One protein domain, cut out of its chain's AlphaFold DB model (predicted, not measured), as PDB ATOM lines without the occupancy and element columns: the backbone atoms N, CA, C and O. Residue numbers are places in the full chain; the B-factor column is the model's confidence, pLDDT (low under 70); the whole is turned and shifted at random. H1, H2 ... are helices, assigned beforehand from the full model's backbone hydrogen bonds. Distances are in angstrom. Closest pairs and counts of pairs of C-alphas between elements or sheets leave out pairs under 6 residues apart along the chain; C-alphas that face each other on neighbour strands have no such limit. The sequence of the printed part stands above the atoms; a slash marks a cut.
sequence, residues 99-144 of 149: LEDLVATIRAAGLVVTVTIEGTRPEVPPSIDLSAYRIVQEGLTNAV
ATOM      1  N   LEU A  99     -27.514 -46.323 -36.521       86.75
ATOM      2  CA  LEU A  99     -26.402 -46.962 -35.802       86.75
ATOM      3  C   LEU A  99     -25.989 -48.301 -36.417       86.75
ATOM      4  O   LEU A  99     -24.803 -48.631 -36.421       86.75
ATOM      5  N   GLU A 100     -26.948 -49.073 -36.925       85.81
ATOM      6  CA  GLU A 100     -26.662 -50.367 -37.547       85.81
ATOM      7  C   GLU A 100     -25.838 -50.195 -38.829       85.81
ATOM      8  O   GLU A 100     -24.828 -50.883 -39.000       85.81
ATOM      9  N   ASP A 101     -26.183 -49.209 -39.660       82.44
ATOM     10  CA  ASP A 101     -25.455 -48.876 -40.891       82.44
ATOM     11  C   ASP A 101     -24.049 -48.328 -40.602       82.44
ATOM     12  O   ASP A 101     -23.061 -48.701 -41.252       82.44
ATOM     13  N   LEU A 102     -23.929 -47.483 -39.573       83.12
ATOM     14  CA  LEU A 102     -22.639 -46.990 -39.089       83.12
ATOM     15  C   LEU A 102     -21.729 -48.154 -38.670       83.12
ATOM     16  O   LEU A 102     -20.561 -48.217 -39.058       83.12
ATOM     17  N   VAL A 103     -22.263 -49.105 -37.907       88.81
ATOM     18  CA  VAL A 103     -21.514 -50.272 -37.424       88.81
ATOM     19  C   VAL A 103     -21.164 -51.220 -38.565       88.81
ATOM     20  O   VAL A 103     -20.050 -51.744 -38.591       88.81
ATOM     21  N   ALA A 104     -22.067 -51.426 -39.526       82.88
ATOM     22  CA  ALA A 104     -21.793 -52.220 -40.719       82.88
ATOM     23  C   ALA A 104     -20.598 -51.657 -41.505       82.88
ATOM     24  O   ALA A 104     -19.701 -52.408 -41.889       82.88
ATOM     25  N   THR A 105     -20.530 -50.330 -41.651       78.38
ATOM     26  CA  THR A 105     -19.407 -49.636 -42.302       78.38
ATOM     27  C   THR A 105     -18.084 -49.873 -41.566       78.38
ATOM     28  O   THR A 105     -17.069 -50.192 -42.184       78.38
ATOM     29  N   ILE A 106     -18.086 -49.776 -40.234       82.19
ATOM     30  CA  ILE A 106     -16.883 -49.993 -39.413       82.19
ATOM     31  C   ILE A 106     -16.446 -51.467 -39.415       82.19
ATOM     32  O   ILE A 106     -15.250 -51.761 -39.461       82.19
ATOM     33  N   ARG A 107     -17.394 -52.411 -39.442       86.25
ATOM     34  CA  ARG A 107     -17.099 -53.842 -39.619       86.25
ATOM     35  C   ARG A 107     -16.489 -54.133 -40.984       86.25
ATOM     36  O   ARG A 107     -15.529 -54.895 -41.062       86.25
ATOM     37  N   ALA A 108     -16.994 -53.504 -42.046       77.06
ATOM     38  CA  ALA A 108     -16.411 -53.610 -43.385       77.06
ATOM     39  C   ALA A 108     -14.968 -53.073 -43.433       77.06
ATOM     40  O   ALA A 108     -14.151 -53.577 -44.198       77.06
ATOM     41  N   ALA A 109     -14.631 -52.115 -42.564       75.12
ATOM     42  CA  ALA A 109     -13.267 -51.629 -42.361       75.12
ATOM     43  C   ALA A 109     -12.376 -52.573 -41.515       75.12
ATOM     44  O   ALA A 109     -11.221 -52.246 -41.250       75.12
ATOM     45  N   GLY A 110     -12.879 -53.745 -41.107       80.25
ATOM     46  CA  GLY A 110     -12.103 -54.813 -40.469       80.25
ATOM     47  C   GLY A 110     -12.161 -54.852 -38.941       80.25
ATOM     48  O   GLY A 110     -11.470 -55.671 -38.334       80.25
ATOM     49  N   LEU A 111     -12.971 -54.005 -38.296       82.94
ATOM     50  CA  LEU A 111     -13.137 -54.030 -36.841       82.94
ATOM     51  C   LEU A 111     -14.220 -55.022 -36.405       82.94
ATOM     52  O   LEU A 111     -15.316 -55.074 -36.962       82.94
ATOM     53  N   VAL A 112     -13.949 -55.748 -35.321       87.06
ATOM     54  CA  VAL A 112     -14.967 -56.552 -34.638       87.06
ATOM     55  C   VAL A 112     -15.749 -55.641 -33.695       87.06
ATOM     56  O   VAL A 112     -15.247 -55.238 -32.649       87.06
ATOM     57  N   VAL A 113     -16.980 -55.304 -34.077       88.06
ATOM     58  CA  VAL A 113     -17.886 -54.452 -33.292       88.06
ATOM     59  C   VAL A 113     -19.140 -55.242 -32.935       88.06
ATOM     60  O   VAL A 113     -19.769 -55.822 -33.823       88.06
ATOM     61  N   THR A 114     -19.538 -55.227 -31.663       88.38
ATOM     62  CA  THR A 114     -20.808 -55.790 -31.175       88.38
ATOM     63  C   THR A 114     -21.705 -54.650 -30.705       88.38
ATOM     64  O   THR A 114     -21.238 -53.754 -30.010       88.38
ATOM     65  N   VAL A 115     -22.980 -54.681 -31.096       86.12
ATOM     66  CA  VAL A 115     -23.984 -53.678 -30.712       86.12
ATOM     67  C   VAL A 115     -25.044 -54.368 -29.878       86.12
ATOM     68  O   VAL A 115     -25.551 -55.420 -30.267       86.12
ATOM     69  N   THR A 116     -25.388 -53.761 -28.750       88.62
ATOM     70  CA  THR A 116     -26.470 -54.208 -27.878       88.62
ATOM     71  C   THR A 116     -27.329 -52.996 -27.556       88.62
ATOM     72  O   THR A 116     -26.815 -51.988 -27.078       88.62
ATOM     73  N   ILE A 117     -28.621 -53.076 -27.869       85.31
ATOM     74  CA  ILE A 117     -29.607 -52.038 -27.561       85.31
ATOM     75  C   ILE A 117     -30.561 -52.637 -26.533       85.31
ATOM     76  O   ILE A 117     -31.209 -53.646 -26.807       85.31
ATOM     77  N   GLU A 118     -30.618 -52.031 -25.352       89.19
ATOM     78  CA  GLU A 118     -31.482 -52.471 -24.259       89.19
ATOM     79  C   GLU A 118     -32.592 -51.450 -24.010       89.19
ATOM     80  O   GLU A 118     -32.359 -50.240 -24.000       89.19
ATOM     81  N   GLY A 119     -33.804 -51.952 -23.777       88.00
ATOM     82  CA  GLY A 119     -34.980 -51.126 -23.524       88.00
ATOM     83  C   GLY A 119     -35.548 -50.446 -24.772       88.00
ATOM     84  O   GLY A 119     -35.152 -50.706 -25.908       88.00
ATOM     85  N   THR A 120     -36.533 -49.582 -24.543       82.50
ATOM     86  CA  THR A 120     -37.194 -48.801 -25.591       82.50
ATOM     87  C   THR A 120     -36.550 -47.428 -25.685       82.50
ATOM     88  O   THR A 120     -36.334 -46.770 -24.664       82.50
ATOM     89  N   ARG A 121     -36.261 -46.965 -26.905       78.06
ATOM     90  CA  ARG A 121     -35.699 -45.628 -27.105       78.06
ATOM     91  C   ARG A 121     -36.706 -44.560 -26.638       78.06
ATOM     92  O   ARG A 121     -37.849 -44.595 -27.092       78.06
ATOM     93  N   PRO A 122     -36.304 -43.615 -25.768       80.12
ATOM     94  CA  PRO A 122     -37.156 -42.491 -25.406       80.12
ATOM     95  C   PRO A 122     -37.296 -41.518 -26.581       80.12
ATOM     96  O   PRO A 122     -36.367 -41.346 -27.372       80.12
ATOM     97  N   GLU A 123     -38.442 -40.850 -26.673       84.44
ATOM     98  CA  GLU A 123     -38.620 -39.741 -27.607       84.44
ATOM     99  C   GLU A 123     -37.768 -38.559 -27.121       84.44
ATOM    100  O   GLU A 123     -37.957 -38.047 -26.015       84.44
ATOM    101  N   VAL A 124     -36.767 -38.178 -27.913       84.69
ATOM    102  CA  VAL A 124     -35.803 -37.128 -27.571       84.69
ATOM    103  C   VAL A 124     -35.799 -36.041 -28.645       84.69
ATOM    104  O   VAL A 124     -36.085 -36.328 -29.808       84.69
ATOM    105  N   PRO A 125     -35.454 -34.789 -28.294       81.06
ATOM    106  CA  PRO A 125     -35.235 -33.742 -29.281       81.06
ATOM    107  C   PRO A 125     -34.224 -34.176 -30.362       81.06
ATOM    108  O   PRO A 125     -33.205 -34.784 -30.014       81.06
ATOM    109  N   PRO A 126     -34.422 -33.806 -31.643       71.19
ATOM    110  CA  PRO A 126     -33.531 -34.200 -32.743       71.19
ATOM    111  C   PRO A 126     -32.054 -33.844 -32.525       71.19
ATOM    112  O   PRO A 126     -31.162 -34.574 -32.948       71.19
ATOM    113  N   SER A 127     -31.781 -32.744 -31.819       67.88
ATOM    114  CA  SER A 127     -30.421 -32.326 -31.469       67.88
ATOM    115  C   SER A 127     -29.724 -33.293 -30.506       67.88
ATOM    116  O   SER A 127     -28.515 -33.501 -30.617       67.88
ATOM    117  N   ILE A 128     -30.468 -33.906 -29.580       81.94
ATOM    118  CA  ILE A 128     -29.945 -34.905 -28.637       81.94
ATOM    119  C   ILE A 128     -29.685 -36.225 -29.365       81.94
ATOM    120  O   ILE A 128     -28.630 -36.825 -29.164       81.94
ATOM    121  N   ASP A 129     -30.601 -36.638 -30.243       80.69
ATOM    122  CA  ASP A 129     -30.464 -37.841 -31.073       80.69
ATOM    123  C   ASP A 129     -29.204 -37.776 -31.957       80.69
ATOM    124  O   ASP A 129     -28.335 -38.651 -31.910       80.69
ATOM    125  N   LEU A 130     -29.027 -36.657 -32.669       77.81
ATOM    126  CA  LEU A 130     -27.837 -36.389 -33.478       77.81
ATOM    127  C   LEU A 130     -26.554 -36.363 -32.637       77.81
ATOM    128  O   LEU A 130     -25.543 -36.952 -33.024       77.81
ATOM    129  N   SER A 131     -26.575 -35.684 -31.487       78.94
ATOM    130  CA  SER A 131     -25.403 -35.590 -30.607       78.94
ATOM    131  C   SER A 131     -24.973 -36.967 -30.107       78.94
ATOM    132  O   SER A 131     -23.789 -37.301 -30.150       78.94
ATOM    133  N   ALA A 132     -25.932 -37.801 -29.703       85.25
ATOM    134  CA  ALA A 132     -25.671 -39.166 -29.275       85.25
ATOM    135  C   ALA A 132     -25.106 -40.026 -30.419       85.25
ATOM    136  O   ALA A 132     -24.105 -40.717 -30.223       85.25
ATOM    137  N   TYR A 133     -25.671 -39.929 -31.629       85.62
ATOM    138  CA  TYR A 133     -25.127 -40.603 -32.813       85.62
ATOM    139  C   TYR A 133     -23.667 -40.199 -33.080       85.62
ATOM    140  O   TYR A 133     -22.807 -41.055 -33.298       85.62
ATOM    141  N   ARG A 134     -23.355 -38.896 -33.018       81.62
ATOM    142  CA  ARG A 134     -21.998 -38.374 -33.253       81.62
ATOM    143  C   ARG A 134     -20.993 -38.840 -32.204       81.62
ATOM    144  O   ARG A 134     -19.863 -39.152 -32.572       81.62
ATOM    145  N   ILE A 135     -21.395 -38.939 -30.936       83.19
ATOM    146  CA  ILE A 135     -20.548 -39.486 -29.866       83.19
ATOM    147  C   ILE A 135     -20.156 -40.933 -30.181       83.19
ATOM    148  O   ILE A 135     -18.980 -41.286 -30.095       83.19
ATOM    149  N   VAL A 136     -21.119 -41.761 -30.598       87.62
ATOM    150  CA  VAL A 136     -20.848 -43.159 -30.965       87.62
ATOM    151  C   VAL A 136     -19.960 -43.240 -32.207       87.62
ATOM    152  O   VAL A 136     -18.992 -43.997 -32.216       87.62
ATOM    153  N   GLN A 137     -20.236 -42.435 -33.235       83.88
ATOM    154  CA  GLN A 137     -19.423 -42.368 -34.453       83.88
ATOM    155  C   GLN A 137     -17.962 -42.012 -34.165       83.88
ATOM    156  O   GLN A 137     -17.054 -42.668 -34.679       83.88
ATOM    157  N   GLU A 138     -17.727 -40.988 -33.351       78.44
ATOM    158  CA  GLU A 138     -16.380 -40.566 -32.976       78.44
ATOM    159  C   GLU A 138     -15.688 -41.639 -32.124       78.44
ATOM    160  O   GLU A 138     -14.536 -41.982 -32.383       78.44
ATOM    161  N   GLY A 139     -16.406 -42.253 -31.177       84.25
ATOM    162  CA  GLY A 139     -15.900 -43.378 -30.388       84.25
ATOM    163  C   GLY A 139     -15.457 -44.563 -31.253       84.25
ATOM    164  O   GLY A 139     -14.355 -45.080 -31.073       84.25
ATOM    165  N   LEU A 140     -16.270 -44.953 -32.239       83.62
ATOM    166  CA  LEU A 140     -15.939 -46.023 -33.185       83.62
ATOM    167  C   LEU A 140     -14.760 -45.654 -34.090       83.62
ATOM    168  O   LEU A 140     -13.889 -46.485 -34.328       83.62
ATOM    169  N   THR A 141     -14.704 -44.406 -34.557       73.44
ATOM    170  CA  THR A 141     -13.597 -43.903 -35.384       73.44
ATOM    171  C   THR A 141     -12.279 -43.908 -34.607       73.44
ATOM    172  O   THR A 141     -11.242 -44.283 -35.151       73.44
ATOM    173  N   ASN A 142     -12.314 -43.553 -33.322       75.38
ATOM    174  CA  ASN A 142     -11.143 -43.560 -32.445       75.38
ATOM    175  C   ASN A 142     -10.688 -44.971 -32.050       75.38
ATOM    176  O   ASN A 142      -9.515 -45.170 -31.744       75.38
ATOM    177  N   ALA A 143     -11.580 -45.963 -32.093       79.00
ATOM    178  CA  ALA A 143     -11.231 -47.361 -31.850       79.00
ATOM    179  C   ALA A 143     -10.498 -48.027 -33.034       79.00
ATOM    180  O   ALA A 143      -9.938 -49.113 -32.870       79.00
ATOM    181  N   VAL A 144     -10.479 -47.401 -34.221       73.94
ATOM    182  CA  VAL A 144      -9.785 -47.925 -35.408       73.94
ATOM    183  C   VAL A 144      -8.265 -47.970 -35.160       73.94
ATOM    184  O   VAL A 144      -7.652 -46.927 -34.906       73.94
TER     185      VAL A 144
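Overview. This is residues 99 to 144 of the 149 residues of the protein "HisKA_3 domain-containing protein" of Nitriliruptorales bacterium (UniProt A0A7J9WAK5). A long helix, H2, and a shorter one, H1, lie side by side and run the same way, and a long unnamed stretch, residues 109 to 125, loops back from the end of H1 to the start of H2. The printed part has 46 residues with two named helices, H1 then H2, and no named strand; the class is all helix. It is elongated, 33 by 20 by 14 A, and only just loose, close to compact, with a radius of gyration of the C-alphas of 11.7 A.

Along the chain. H2 covers residues 126 to 142, 24.3 A from C-alpha 126 at (-33.531, -34.200, -32.743) to C-alpha 142 at (-11.143, -43.560, -32.445). H1 covers residues 99 to 108, 14.2 A long, beginning at C-alpha 99 at (-26.402, -46.962, -35.802).

Arrangement. H2 and H1 only just touch, with 3 pairs of C-alphas within 8 A; the closest are those of Tyr 133 and Leu 99, 7.1 A apart. H2 touches H1 with residues 133 to 140 alone. Their lines stand at a shallow tilt of 16 degrees, the same way. In H1 and H2 every O i to N i+4 pair is within hydrogen-bond range.

Size, cuts and confidence. The C-alphas of Gly 110 and Pro 125, the two farthest apart, are 33.2 A from each other. The 17-residue link is long. Residues 116 to 132, of which 126 to 132 belong to H2, stand free. The printed part has no cut; its mean pLDDT is 82.1, and residue 127 is under 70.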